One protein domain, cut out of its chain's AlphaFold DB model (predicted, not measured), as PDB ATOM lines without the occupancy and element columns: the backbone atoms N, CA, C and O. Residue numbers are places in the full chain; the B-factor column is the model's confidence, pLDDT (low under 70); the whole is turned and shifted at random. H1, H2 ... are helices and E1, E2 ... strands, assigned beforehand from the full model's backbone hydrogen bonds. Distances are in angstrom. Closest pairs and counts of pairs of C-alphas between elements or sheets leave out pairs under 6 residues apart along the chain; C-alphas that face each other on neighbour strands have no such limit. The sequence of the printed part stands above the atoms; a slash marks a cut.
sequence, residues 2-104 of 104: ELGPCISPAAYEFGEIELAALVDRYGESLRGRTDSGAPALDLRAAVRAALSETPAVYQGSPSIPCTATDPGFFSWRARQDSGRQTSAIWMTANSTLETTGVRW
ATOM      1  N   GLU A   2     169.721 153.580 105.596       74.19
ATOM      2  CA  GLU A   2     168.388 152.982 105.480       74.19
ATOM      3  C   GLU A   2     167.735 153.402 104.164       74.19
ATOM      4  O   GLU A   2     167.984 154.494 103.654       74.19
ATOM      5  N   LEU A   3     166.909 152.519 103.604       86.75
ATOM      6  CA  LEU A   3     166.102 152.841 102.436       86.75
ATOM      7  C   LEU A   3     164.869 153.605 102.918       86.75
ATOM      8  O   LEU A   3     164.121 153.100 103.756       86.75
ATOM      9  N   GLY A   4     164.674 154.813 102.392       91.62
ATOM     10  CA  GLY A   4     163.515 155.632 102.724       91.62
ATOM     11  C   GLY A   4     162.181 155.005 102.282       91.62
ATOM     12  O   GLY A   4     162.160 154.037 101.513       91.62
ATOM     13  N   PRO A   5     161.051 155.572 102.741       94.81
ATOM     14  CA  PRO A   5     159.709 155.143 102.361       94.81
ATOM     15  C   PRO A   5     159.540 155.059 100.844       94.81
ATOM     16  O   PRO A   5     159.756 156.027 100.113       94.81
ATOM     17  N   CYS A   6     159.132 153.888 100.373       96.06
ATOM     18  CA  CYS A   6     158.901 153.611  98.961       96.06
ATOM     19  C   CYS A   6     157.773 152.593  98.805       96.06
ATOM     20  O   CYS A   6     157.463 151.828  99.725       96.06
ATOM     21  N   ILE A   7     157.139 152.593  97.635       97.50
ATOM     22  CA  ILE A   7     156.026 151.695  97.336       97.50
ATOM     23  C   ILE A   7     156.455 150.224  97.486       97.50
ATOM     24  O   ILE A   7     157.566 149.849  97.110       97.50
ATOM     25  N   SER A   8     155.609 149.403  98.111       96.69
ATOM     26  CA  SER A   8     155.840 147.963  98.277       96.69
ATOM     27  C   SER A   8     155.345 147.182  97.052       96.69
ATOM     28  O   SER A   8     154.471 147.679  96.337       96.69
ATOM     29  N   PRO A   9     155.830 145.945  96.826       97.38
ATOM     30  CA  PRO A   9     155.338 145.092  95.738       97.38
ATOM     31  C   PRO A   9     153.817 144.873  95.788       97.38
ATOM     32  O   PRO A   9     153.172 144.889  94.746       97.38
ATOM     33  N   ALA A  10     153.226 144.803  96.987       97.31
ATOM     34  CA  ALA A  10     151.777 144.692  97.190       97.31
ATOM     35  C   ALA A  10     150.957 145.755  96.423       97.31
ATOM     36  O   ALA A  10     149.833 145.482  96.005       97.31
ATOM     37  N   ALA A  11     151.535 146.940  96.183       97.88
ATOM     38  CA  ALA A  11     150.889 148.060  95.499       97.88
ATOM     39  C   ALA A  11     151.615 148.523  94.217       97.88
ATOM     40  O   ALA A  11     151.232 149.541  93.633       97.88
ATOM     41  N   TYR A  12     152.666 147.821  93.778       97.75
ATOM     42  CA  TYR A  12     153.513 148.259  92.665       97.75
ATOM     43  C   TYR A  12     153.457 147.315  91.468       97.75
ATOM     44  O   TYR A  12     154.455 146.703  91.089       97.75
ATOM     45  N   GLU A  13     152.271 147.238  90.856       98.12
ATOM     46  CA  GLU A  13     152.082 146.526  89.590       98.12
ATOM     47  C   GLU A  13     153.079 147.018  88.537       98.12
ATOM     48  O   GLU A  13     153.328 148.230  88.398       98.12
ATOM     49  N   PHE A  14     153.651 146.070  87.808       97.75
ATOM     50  CA  PHE A  14     154.682 146.319  86.818       97.75
ATOM     51  C   PHE A  14     154.441 145.465  85.575       97.75
ATOM     52  O   PHE A  14     153.904 144.363  85.667       97.75
ATOM     53  N   GLY A  15     154.837 145.976  84.410       98.06
ATOM     54  CA  GLY A  15     154.742 145.218  83.167       98.06
ATOM     55  C   GLY A  15     155.648 143.989  83.212       98.06
ATOM     56  O   GLY A  15     156.779 144.056  83.692       98.06
ATOM     57  N   GLU A  16     155.145 142.850  82.733       97.00
ATOM     58  CA  GLU A  16     155.861 141.568  82.789       97.00
ATOM     59  C   GLU A  16     157.180 141.615  82.002       97.00
ATOM     60  O   GLU A  16     158.183 141.056  82.440       97.00
ATOM     61  N   ILE A  17     157.199 142.317  80.863       97.88
ATOM     62  CA  ILE A  17     158.381 142.442  79.999       97.88
ATOM     63  C   ILE A  17     159.464 143.264  80.703       97.88
ATOM     64  O   ILE A  17     160.620 142.843  80.777       97.88
ATOM     65  N   GLU A  18     159.101 144.420  81.256       97.25
ATOM     66  CA  GLU A  18     160.031 145.282  81.979       97.25
ATOM     67  C   GLU A  18     160.510 144.626  83.280       97.25
ATOM     68  O   GLU A  18     161.686 144.745  83.631       97.25
ATOM     69  N   LEU A  19     159.632 143.893  83.974       98.19
ATOM     70  CA  LEU A  19     160.001 143.118  85.157       98.19
ATOM     71  C   LEU A  19     161.010 142.024  84.799       98.19
ATOM     72  O   LEU A  19     162.028 141.900  85.476       98.19
ATOM     73  N   ALA A  20     160.774 141.269  83.723       98.00
ATOM     74  CA  ALA A  20     161.689 140.224  83.270       98.00
ATOM     75  C   ALA A  20     163.083 140.780  82.940       98.00
ATOM     76  O   ALA A  20     164.081 140.191  83.349       98.00
ATOM     77  N   ALA A  21     163.167 141.941  82.283       97.56
ATOM     78  CA  ALA A  21     164.446 142.586  81.984       97.56
ATOM     79  C   ALA A  21     165.218 143.004  83.253       97.56
ATOM     80  O   ALA A  21     166.445 142.908  83.304       97.56
ATOM     81  N   LEU A  22     164.516 143.460  84.296       97.19
ATOM     82  CA  LEU A  22     165.140 143.779  85.584       97.19
ATOM     83  C   LEU A  22     165.593 142.522  86.330       97.19
ATOM     84  O   LEU A  22     166.658 142.532  86.942       97.19
ATOM     85  N   VAL A  23     164.803 141.453  86.267       97.62
ATOM     86  CA  VAL A  23     165.110 140.159  86.889       97.62
ATOM     87  C   VAL A  23     166.319 139.500  86.240       97.62
ATOM     88  O   VAL A  23     167.192 139.021  86.956       97.62
ATOM     89  N   ASP A  24     166.420 139.534  84.913       97.69
ATOM     90  CA  ASP A  24     167.593 139.031  84.188       97.69
ATOM     91  C   ASP A  24     168.880 139.733  84.649       97.69
ATOM     92  O   ASP A  24     169.919 139.110  84.852       97.69
ATOM     93  N   ARG A  25     168.789 141.042  84.914       95.94
ATOM     94  CA  ARG A  25     169.935 141.857  85.325       95.94
ATOM     95  C   ARG A  25     170.283 141.775  86.814       95.94
ATOM     96  O   ARG A  25     171.463 141.806  87.153       95.94
ATOM     97  N   TYR A  26     169.286 141.774  87.696       94.62
ATOM     98  CA  TYR A  26     169.469 141.947  89.149       94.62
ATOM     99  C   TYR A  26     168.991 140.747  89.981       94.62
ATOM    100  O   TYR A  26     169.143 140.741  91.203       94.62
ATOM    101  N   GLY A  27     168.443 139.718  89.337       96.38
ATOM    102  CA  GLY A  27     168.054 138.453  89.948       96.38
ATOM    103  C   GLY A  27     166.570 138.329  90.306       96.38
ATOM    104  O   GLY A  27     165.807 139.293  90.365       96.38
ATOM    105  N   GLU A  28     166.176 137.092  90.608       96.94
ATOM    106  CA  GLU A  28     164.786 136.680  90.865       96.94
ATOM    107  C   GLU A  28     164.156 137.358  92.090       96.94
ATOM    108  O   GLU A  28     162.939 137.516  92.165       96.94
ATOM    109  N   SER A  29     164.975 137.822  93.041       94.50
ATOM    110  CA  SER A  29     164.496 138.435  94.289       94.50
ATOM    111  C   SER A  29     163.662 139.709  94.094       94.50
ATOM    112  O   SER A  29     162.986 140.141  95.024       94.50
ATOM    113  N   LEU A  30     163.690 140.305  92.898       96.12
ATOM    114  CA  LEU A  30     162.905 141.482  92.534       96.12
ATOM    115  C   LEU A  30     161.450 141.150  92.173       96.12
ATOM    116  O   LEU A  30     160.622 142.064  92.122       96.12
ATOM    117  N   ARG A  31     161.121 139.881  91.896       97.62
ATOM    118  CA  ARG A  31     159.754 139.483  91.548       97.62
ATOM    119  C   ARG A  31     158.865 139.512  92.778       97.62
ATOM    120  O   ARG A  31     159.053 138.754  93.727       97.62
ATOM    121  N   GLY A  32     157.847 140.353  92.714       97.06
ATOM    122  CA  GLY A  32     156.756 140.394  93.668       97.06
ATOM    123  C   GLY A  32     155.415 140.105  93.006       97.06
ATOM    124  O   GLY A  32     155.297 139.923  91.790       97.06
ATOM    125  N   ARG A  33     154.381 140.108  93.841       98.00
ATOM    126  CA  ARG A  33     152.991 140.194  93.406       98.00
ATOM    127  C   ARG A  33     152.304 141.329  94.142       98.00
ATOM    128  O   ARG A  33     152.639 141.602  95.297       98.00
ATOM    129  N   THR A  34     151.359 141.971  93.471       98.12
ATOM    130  CA  THR A  34     150.401 142.850  94.142       98.12
ATOM    131  C   THR A  34     149.489 142.032  95.058       98.12
ATOM    132  O   THR A  34     149.408 140.806  94.928       98.12
ATOM    133  N   ASP A  35     148.722 142.698  95.923       96.81
ATOM    134  CA  ASP A  35     147.684 142.031  96.727       96.81
ATOM    135  C   ASP A  35     146.593 141.375  95.855       96.81
ATOM    136  O   ASP A  35     145.946 140.416  96.270       96.81
ATOM    137  N   SER A  36     146.417 141.851  94.617       96.62
ATOM    138  CA  SER A  36     145.533 141.254  93.607       96.62
ATOM    139  C   SER A  36     146.182 140.124  92.793       96.62
ATOM    140  O   SER A  36     145.524 139.530  91.941       96.62
ATOM    141  N   GLY A  37     147.458 139.806  93.035       97.31
ATOM    142  CA  GLY A  37     148.188 138.715  92.382       97.31
ATOM    143  C   GLY A  37     148.878 139.073  91.059       97.31
ATOM    144  O   GLY A  37     149.557 138.208  90.489       97.31
ATOM    145  N   ALA A  38     148.753 140.317  90.591       98.12
ATOM    146  CA  ALA A  38     149.405 140.802  89.376       98.12
ATOM    147  C   ALA A  38     150.937 140.864  89.550       98.12
ATOM    148  O   ALA A  38     151.414 141.001  90.682       98.12
ATOM    149  N   PRO A  39     151.722 140.764  88.460       98.38
ATOM    150  CA  PRO A  39     153.167 140.952  88.518       98.38
ATOM    151  C   PRO A  39     153.528 142.301  89.142       98.38
ATOM    152  O   PRO A  39     152.965 143.339  88.790       98.38
ATOM    153  N   ALA A  40     154.473 142.290  90.077       98.44
ATOM    154  CA  ALA A  40     154.921 143.494  90.756       98.44
ATOM    155  C   ALA A  40     156.437 143.529  90.889       98.44
ATOM    156  O   ALA A  40     157.097 142.493  91.006       98.44
ATOM    157  N   LEU A  41     156.982 144.741  90.925       98.38
ATOM    158  CA  LEU A  41     158.389 144.963  91.218       98.38
ATOM    159  C   LEU A  41     158.577 145.159  92.727       98.38
ATOM    160  O   LEU A  41     158.061 146.121  93.303       98.38
ATOM    161  N   ASP A  42     159.376 144.307  93.371       97.12
ATOM    162  CA  ASP A  42     159.937 144.628  94.684       97.12
ATOM    163  C   ASP A  42     161.123 145.588  94.509       97.12
ATOM    164  O   ASP A  42     162.290 145.199  94.424       97.12
ATOM    165  N   LEU A  43     160.810 146.887  94.471       95.19
ATOM    166  CA  LEU A  43     161.803 147.960  94.369       95.19
ATOM    167  C   LEU A  43     162.823 147.921  95.521       95.19
ATOM    168  O   LEU A  43     163.979 148.308  95.351       95.19
ATOM    169  N   ARG A  44     162.419 147.434  96.698       91.94
ATOM    170  CA  ARG A  44     163.288 147.358  97.878       91.94
ATOM    171  C   ARG A  44     164.328 146.263  97.676       91.94
ATOM    172  O   ARG A  44     165.500 146.478  97.981       91.94
ATOM    173  N   ALA A  45     163.915 145.112  97.144       92.00
ATOM    174  CA  ALA A  45     164.830 144.049  96.738       92.00
ATOM    175  C   ALA A  45     165.743 144.492  95.592       92.00
ATOM    176  O   ALA A  45     166.943 144.243  95.658       92.00
ATOM    177  N   ALA A  46     165.212 145.237  94.616       93.06
ATOM    178  CA  ALA A  46     165.988 145.768  93.497       93.06
ATOM    179  C   ALA A  46     167.148 146.658  93.954       93.06
ATOM    180  O   ALA A  46     168.284 146.461  93.531       93.06
ATOM    181  N   VAL A  47     166.880 147.599  94.864       90.94
ATOM    182  CA  VAL A  47     167.918 148.475  95.426       90.94
ATOM    183  C   VAL A  47     168.964 147.670  96.200       90.94
ATOM    184  O   VAL A  47     170.153 147.947  96.072       90.94
ATOM    185  N   ARG A  48     168.551 146.654  96.973       87.38
ATOM    186  CA  ARG A  48     169.492 145.771  97.687       87.38
ATOM    187  C   ARG A  48     170.384 144.992  96.722       87.38
ATOM    188  O   ARG A  48     171.593 144.968  96.922       87.38
ATOM    189  N   ALA A  49     169.805 144.394  95.684       90.31
ATOM    190  CA  ALA A  49     170.542 143.631  94.681       90.31
ATOM    191  C   ALA A  49     171.517 144.520  93.897       90.31
ATOM    192  O   ALA A  49     172.674 144.162  93.720       90.31
ATOM    193  N   ALA A  50     171.091 145.722  93.506       90.12
ATOM    194  CA  ALA A  50     171.946 146.673  92.795       90.12
ATOM    195  C   ALA A  50     173.150 147.164  93.624       90.12
ATOM    196  O   ALA A  50     174.108 147.687  93.057       90.12
ATOM    197  N   LEU A  51     173.105 147.015  94.952       86.88
ATOM    198  CA  LEU A  51     174.143 147.467  95.878       86.88
ATOM    199  C   LEU A  51     174.886 146.307  96.561       86.88
ATOM    200  O   LEU A  51     175.694 146.572  97.452       86.88
ATOM    201  N   SER A  52     174.657 145.050  96.153       84.06
ATOM    202  CA  SER A  52     175.245 143.859  96.794       84.06
ATOM    203  C   SER A  52     176.773 143.885  96.831       84.06
ATOM    204  O   SER A  52     177.372 143.464  97.815       84.06
ATOM    205  N   GLU A  53     177.397 144.439  95.791       78.00
ATOM    206  CA  GLU A  53     178.855 144.517  95.652       78.00
ATOM    207  C   GLU A  53     179.481 145.674  96.447       78.00
ATOM    208  O   GLU A  53     180.700 145.853  96.437       78.00
ATOM    209  N   THR A  54     178.673 146.497  97.128       76.75
ATOM    210  CA  THR A  54     179.176 147.637  97.903       76.75
ATOM    211  C   THR A  54     179.285 147.270  99.388       76.75
ATOM    212  O   THR A  54     178.265 147.047 100.037       76.75
ATOM    213  N   PRO A  55     180.493 147.304  99.991       59.88
ATOM    214  CA  PRO A  55     180.719 146.941 101.399       59.88
ATOM    215  C   PRO A  55     180.009 147.835 102.430       59.88
ATOM    216  O   PRO A  55     180.032 147.546 103.627       59.88
ATOM    217  N   ALA A  56     179.407 148.948 102.000       62.31
ATOM    218  CA  ALA A  56     178.678 149.872 102.859       62.31
ATOM    219  C   ALA A  56     177.325 149.265 103.266       62.31
ATOM    220  O   ALA A  56     176.286 149.524 102.657       62.31
ATOM    221  N   VAL A  57     177.393 148.455 104.322       59.69
ATOM    222  CA  VAL A  57     176.330 147.662 104.944       59.69
ATOM    223  C   VAL A  57     174.988 148.405 104.974       59.69
ATOM    224  O   VAL A  57     174.751 149.323 105.768       59.69
ATOM    225  N   TYR A  58     174.075 147.966 104.112       63.47
ATOM    226  CA  TYR A  58     172.651 148.145 104.334       63.47
ATOM    227  C   TYR A  58     172.269 147.267 105.531       63.47
ATOM    228  O   TYR A  58     172.246 146.045 105.428       63.47
ATOM    229  N   GLN A  59     172.018 147.882 106.686       61.41
ATOM    230  CA  GLN A  59     171.657 147.159 107.914       61.41
ATOM    231  C   GLN A  59     170.198 146.673 107.909       61.41
ATOM    232  O   GLN A  59     169.827 145.920 108.795       61.41
ATOM    233  N   GLY A  60     169.394 147.057 106.906       58.22
ATOM    234  CA  GLY A  60     168.000 146.640 106.781       58.22
ATOM    235  C   GLY A  60     167.123 147.138 107.919       58.22
ATOM    236  O   GLY A  60     167.084 146.542 108.986       58.22
ATOM    237  N   SER A  61     166.338 148.190 107.678       61.16
ATOM    238  CA  SER A  61     165.205 148.441 108.570       61.16
ATOM    239  C   SER A  61     164.165 147.331 108.346       61.16
ATOM    240  O   SER A  61     163.794 147.089 107.190       61.16
ATOM    241  N   PRO A  62     163.685 146.644 109.403       61.50
ATOM    242  CA  PRO A  62     162.736 145.536 109.278       61.50
ATOM    243  C   PRO A  62     161.379 145.968 108.704       61.50
ATOM    244  O   PRO A  62     160.609 145.123 108.252       61.50
ATOM    245  N   SER A  63     161.085 147.271 108.677       82.62
ATOM    246  CA  SER A  63     159.859 147.809 108.097       82.62
ATOM    247  C   SER A  63     160.146 149.103 107.340       82.62
ATOM    248  O   SER A  63     160.360 150.157 107.934       82.62
ATOM    249  N   ILE A  64     160.124 149.029 106.010       90.69
ATOM    250  CA  ILE A  64     160.074 150.217 105.152       90.69
ATOM    251  C   ILE A  64     158.591 150.557 104.931       90.69
ATOM    252  O   ILE A  64     157.870 149.719 104.367       90.69
ATOM    253  N   PRO A  65     158.115 151.758 105.306       94.12
ATOM    254  CA  PRO A  65     156.740 152.166 105.041       94.12
ATOM    255  C   PRO A  65     156.418 152.127 103.546       94.12
ATOM    256  O   PRO A  65     157.238 152.510 102.706       94.12
ATOM    257  N   CYS A  66     155.232 151.629 103.200       96.62
ATOM    258  CA  CYS A  66     154.745 151.658 101.825       96.62
ATOM    259  C   CYS A  66     154.032 152.978 101.565       96.62
ATOM    260  O   CYS A  66     152.993 153.245 102.156       96.62
ATOM    261  N   THR A  67     154.542 153.774 100.626       98.12
ATOM    262  CA  THR A  67     153.944 155.079 100.309       98.12
ATOM    263  C   THR A  67     152.512 154.973  99.779       98.12
ATOM    264  O   THR A  67     151.729 155.904  99.932       98.12
ATOM    265  N   ALA A  68     152.145 153.844  99.161       98.06
ATOM    266  CA  ALA A  68     150.791 153.617  98.665       98.06
ATOM    267  C   ALA A  68     149.771 153.339  99.778       98.06
ATOM    268  O   ALA A  68     148.657 153.851  99.694       98.06
ATOM    269  N   THR A  69     150.133 152.558 100.800       96.31
ATOM    270  CA  THR A  69     149.189 152.106 101.839       96.31
ATOM    271  C   THR A  69     149.272 152.911 103.131       96.31
ATOM    272  O   THR A  69     148.298 152.957 103.874       96.31
ATOM    273  N   ASP A  70     150.413 153.537 103.416       96.62
ATOM    274  CA  ASP A  70     150.583 154.405 104.578       96.62
ATOM    275  C   ASP A  70     150.070 155.823 104.249       96.62
ATOM    276  O   ASP A  70     150.606 156.473 103.342       96.62
ATOM    277  N   PRO A  71     149.036 156.327 104.953       95.69
ATOM    278  CA  PRO A  71     148.474 157.653 104.702       95.69
ATOM    279  C   PRO A  71     149.421 158.804 105.083       95.69
ATOM    280  O   PRO A  71     149.157 159.943 104.706       95.69
ATOM    281  N   GLY A  72     150.518 158.536 105.800       97.31
ATOM    282  CA  GLY A  72     151.537 159.528 106.149       97.31
ATOM    283  C   GLY A  72     152.437 159.963 104.984       97.31
ATOM    284  O   GLY A  72     153.239 160.882 105.148       97.31
ATOM    285  N   PHE A  73     152.318 159.338 103.808       98.06
ATOM    286  CA  PHE A  73     153.149 159.618 102.634       98.06
ATOM    287  C   PHE A  73     152.313 159.946 101.405       98.06
ATOM    288  O   PHE A  73     151.246 159.367 101.211       98.06
ATOM    289  N   PHE A  74     152.832 160.791 100.509       98.62
ATOM    290  CA  PHE A  74     152.224 160.965  99.193       98.62
ATOM    291  C   PHE A  74     152.509 159.748  98.302       98.62
ATOM    292  O   PHE A  74     153.608 159.177  98.317       98.62
ATOM    293  N   SER A  75     151.524 159.374  97.484       98.50
ATOM    294  CA  SER A  75     151.643 158.327  96.473       98.50
ATOM    295  C   SER A  75     150.880 158.687  95.212       98.50
ATOM    296  O   SER A  75     149.650 158.665  95.145       98.50
ATOM    297  N   TRP A  76     151.651 158.930  94.157       98.00
ATOM    298  CA  TRP A  76     151.099 159.101  92.824       98.00
ATOM    299  C   TRP A  76     150.393 157.828  92.331       98.00
ATOM    300  O   TRP A  76     149.313 157.914  91.757       98.00
ATOM    301  N   ARG A  77     150.960 156.640  92.590       97.12
ATOM    302  CA  ARG A  77     150.394 155.375  92.094       97.12
ATOM    303  C   ARG A  77     149.045 155.047  92.737       97.12
ATOM    304  O   ARG A  77     148.169 154.551  92.046       97.12
ATOM    305  N   ALA A  78     148.894 155.305  94.036       97.44
ATOM    306  CA  ALA A  78     147.682 154.943  94.769       97.44
ATOM    307  C   ALA A  78     146.569 155.987  94.636       97.44
ATOM    308  O   ALA A  78     145.398 155.629  94.567       97.44
ATOM    309  N   ARG A  79     146.928 157.277  94.654       98.00
ATOM    310  CA  ARG A  79     145.958 158.372  94.822       98.00
ATOM    311  C   ARG A  79     146.167 159.544  93.866       98.00
ATOM    312  O   ARG A  79     145.451 160.531  93.960       98.00
ATOM    313  N   GLN A  80     147.142 159.457  92.957       98.19
ATOM    314  CA  GLN A  80     147.543 160.560  92.074       98.19
ATOM    315  C   GLN A  80     147.876 161.855  92.837       98.19
ATOM    316  O   GLN A  80     147.686 162.953  92.316       98.19
ATOM    317  N   ASP A  81     148.412 161.724  94.058       98.50
ATOM    318  CA  ASP A  81     148.766 162.867  94.899       98.50
ATOM    319  C   ASP A  81     149.682 163.846  94.132       98.50
ATOM    320  O   ASP A  81     150.695 163.457  93.533       98.50
ATOM    321  N   SER A  82     149.349 165.139  94.159       98.00
ATOM    322  CA  SER A  82     150.185 166.203  93.584       98.00
ATOM    323  C   SER A  82     151.337 166.607  94.513       98.00
ATOM    324  O   SER A  82     152.370 167.080  94.042       98.00
ATOM    325  N   GLY A  83     151.189 166.362  95.820       97.75
ATOM    326  CA  GLY A  83     152.229 166.560  96.826       97.75
ATOM    327  C   GLY A  83     153.436 165.638  96.629       97.75
ATOM    328  O   GLY A  83     153.353 164.588  95.984       97.75
ATOM    329  N   ARG A  84     154.588 166.037  97.168       97.75
ATOM    330  CA  ARG A  84     155.838 165.269  97.117       97.75
ATOM    331  C   ARG A  84     156.506 165.296  98.484       97.75
ATOM    332  O   ARG A  84     156.536 166.339  99.128       97.75
ATOM    333  N   GLN A  85     157.065 164.164  98.899       96.88
ATOM    334  CA  GLN A  85     158.028 164.114  99.998       96.88
ATOM    335  C   GLN A  85     159.465 164.185  99.468       96.88
ATOM    336  O   GLN A  85     159.721 163.888  98.301       96.88
ATOM    337  N   THR A  86     160.402 164.557 100.338       95.94
ATOM    338  CA  THR A  86     161.840 164.576 100.048       95.94
ATOM    339  C   THR A  86     162.614 163.854 101.148       95.94
ATOM    340  O   THR A  86     162.178 163.814 102.299       95.94
ATOM    341  N   SER A  87     163.766 163.287 100.798       92.31
ATOM    342  CA  SER A  87     164.751 162.776 101.750       92.31
ATOM    343  C   SER A  87     166.003 163.632 101.632       92.31
ATOM    344  O   SER A  87     166.541 163.789 100.539       92.31
ATOM    345  N   ALA A  88     166.456 164.195 102.749       92.25
ATOM    346  CA  ALA A  88     167.622 165.065 102.793       92.25
ATOM    347  C   ALA A  88     168.644 164.519 103.789       92.25
ATOM    348  O   ALA A  88     168.290 164.067 104.876       92.25
ATOM    349  N   ILE A  89     169.915 164.591 103.409       90.19
ATOM    350  CA  ILE A  89     171.056 164.342 104.280       90.19
ATOM    351  C   ILE A  89     172.012 165.519 104.126       90.19
ATOM    352  O   ILE A  89     172.249 165.996 103.017       90.19
ATOM    353  N   TRP A  90     172.534 166.016 105.238       92.88
ATOM    354  CA  TRP A  90     173.520 167.086 105.247       92.88
ATOM    355  C   TRP A  90     174.531 166.831 106.356       92.88
ATOM    356  O   TRP A  90     174.245 166.149 107.340       92.88
ATOM    357  N   MET A  91     175.722 167.393 106.189       92.00
ATOM    358  CA  MET A  91     176.709 167.468 107.257       92.00
ATOM    359  C   MET A  91     176.519 168.795 107.979       92.00
ATOM    360  O   MET A  91     176.417 169.846 107.345       92.00
ATOM    361  N   THR A  92     176.457 168.761 109.302       87.81
ATOM    362  CA  THR A  92     176.530 169.979 110.106       87.81
ATOM    363  C   THR A  92     177.979 170.440 110.173       87.81
ATOM    364  O   THR A  92     178.887 169.614 110.276       87.81
ATOM    365  N   ALA A  93     178.211 171.753 110.137       81.75
ATOM    366  CA  ALA A  93     179.533 172.279 110.439       81.75
ATOM    367  C   ALA A  93     179.933 171.827 111.849       81.75
ATOM    368  O   ALA A  93     179.156 171.965 112.796       81.75
ATOM    369  N   ASN A  94     181.135 171.270 111.981       74.06
ATOM    370  CA  ASN A  94     181.690 170.949 113.284       74.06
ATOM    371  C   ASN A  94     182.073 172.281 113.938       74.06
ATOM    372  O   ASN A  94     183.060 172.906 113.553       74.06
ATOM    373  N   SER A  95     181.261 172.776 114.870       60.38
ATOM    374  CA  SER A  95     181.611 173.960 115.650       60.38
ATOM    375  C   SER A  95     182.654 173.582 116.701       60.38
ATOM    376  O   SER A  95     182.334 173.437 117.876       60.38
ATOM    377  N   THR A  96     183.913 173.446 116.294       58.25
ATOM    378  CA  THR A  96     185.039 173.742 117.187       58.25
ATOM    379  C   THR A  96     185.262 175.245 117.138       58.25
ATOM    380  O   THR A  96     186.107 175.744 116.401       58.25
ATOM    381  N   LEU A  97     184.466 175.986 117.910       55.81
ATOM    382  CA  LEU A  97     184.921 177.279 118.405       55.81
ATOM    383  C   LEU A  97     185.904 176.974 119.539       55.81
ATOM    384  O   LEU A  97     185.520 176.914 120.704       55.81
ATOM    385  N   GLU A  98     187.172 176.744 119.200       53.31
ATOM    386  CA  GLU A  98     188.230 177.054 120.156       53.31
ATOM    387  C   GLU A  98     188.274 178.575 120.264       53.31
ATOM    388  O   GLU A  98     188.816 179.282 119.415       53.31
ATOM    389  N   THR A  99     187.638 179.093 121.308       54.25
ATOM    390  CA  THR A  99     187.778 180.482 121.725       54.25
ATOM    391  C   THR A  99     189.192 180.667 122.284       54.25
ATOM    392  O   THR A  99     189.386 180.775 123.493       54.25
ATOM    393  N   THR A 100     190.222 180.673 121.432       53.88
ATOM    394  CA  THR A 100     191.530 181.189 121.842       53.88
ATOM    395  C   THR A 100     191.366 182.682 122.078       53.88
ATOM    396  O   THR A 100     191.139 183.455 121.147       53.88
ATOM    397  N   GLY A 101     191.393 183.058 123.356       54.53
ATOM    398  CA  GLY A 101     191.176 184.411 123.837       54.53
ATOM    399  C   GLY A 101     192.190 185.401 123.280       54.53
ATOM    400  O   GLY A 101     193.245 185.618 123.870       54.53
ATOM    401  N   VAL A 102     191.826 186.070 122.191       52.78
ATOM    402  CA  VAL A 102     192.430 187.351 121.834       52.78
ATOM    403  C   VAL A 102     191.766 188.413 122.710       52.78
ATOM    404  O   VAL A 102     190.617 188.792 122.492       52.78
ATOM    405  N   ARG A 103     192.486 188.855 123.747       41.25
ATOM    406  CA  ARG A 103     192.225 190.138 124.408       41.25
ATOM    407  C   ARG A 103     192.805 191.239 123.521       41.25
ATOM    408  O   ARG A 103     194.001 191.203 123.238       41.25
ATOM    409  N   TRP A 104     191.953 192.170 123.100       47.53
ATOM    410  CA  TRP A 104     192.371 193.499 122.655       47.53
ATOM    411  C   TRP A 104     192.629 194.386 123.871       47.53
ATOM    412  O   TRP A 104     191.889 194.225 124.872       47.53
TER     413      TRP A 104
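This is residues 2 to 104 of the 104 residues of an uncharacterized protein of Actinobacteria bacterium (UniProt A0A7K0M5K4). A body with little regular structure, made largely of loops, has one long tail, residues 88 to 104, that sticks out and makes the length. In the body, H1 packs on the hairpin E1 E2 and meets H2; H3 lies away from them. The printed part has 103 residues, with H1, E1, E2, H2, H3 in order, mixed class, 29 residues in named elements. It is extended, radius of gyration of the C-alphas 20.3 A, spanning 76 by 35 by 22 A.

The closest C-alphas of H1, residues 16 to 26, and E2, residues 39 to 41, are Glu 16 and Pro 39, 6.4 A. E1, residues 31 to 33, and E2 form an antiparallel hairpin; N 32 and O 40 are within hydrogen-bond range, 2.8 A. H1 and H2, residues 43 to 50, only just touch, with 3 pairs of C-alphas within 8 A, the closest Tyr 26 and Ala 49, 5.9 A. H3, residues 76 to 79, is apart from the other four. In H1 and H2 every O i to N i+4 pair is within hydrogen-bond range; H3 is too short for one.

H1, 15.0 A long, begins at C-alpha 16 (155.861, 141.568, 82.789); H2 measures 10.3 A. H3 ends at C-alpha 79 (145.958, 158.372, 94.822).

The printed part has no cut. The link H2 to H3 is long. Residues 55 to 62 and 95 to 104 have pLDDT under 70.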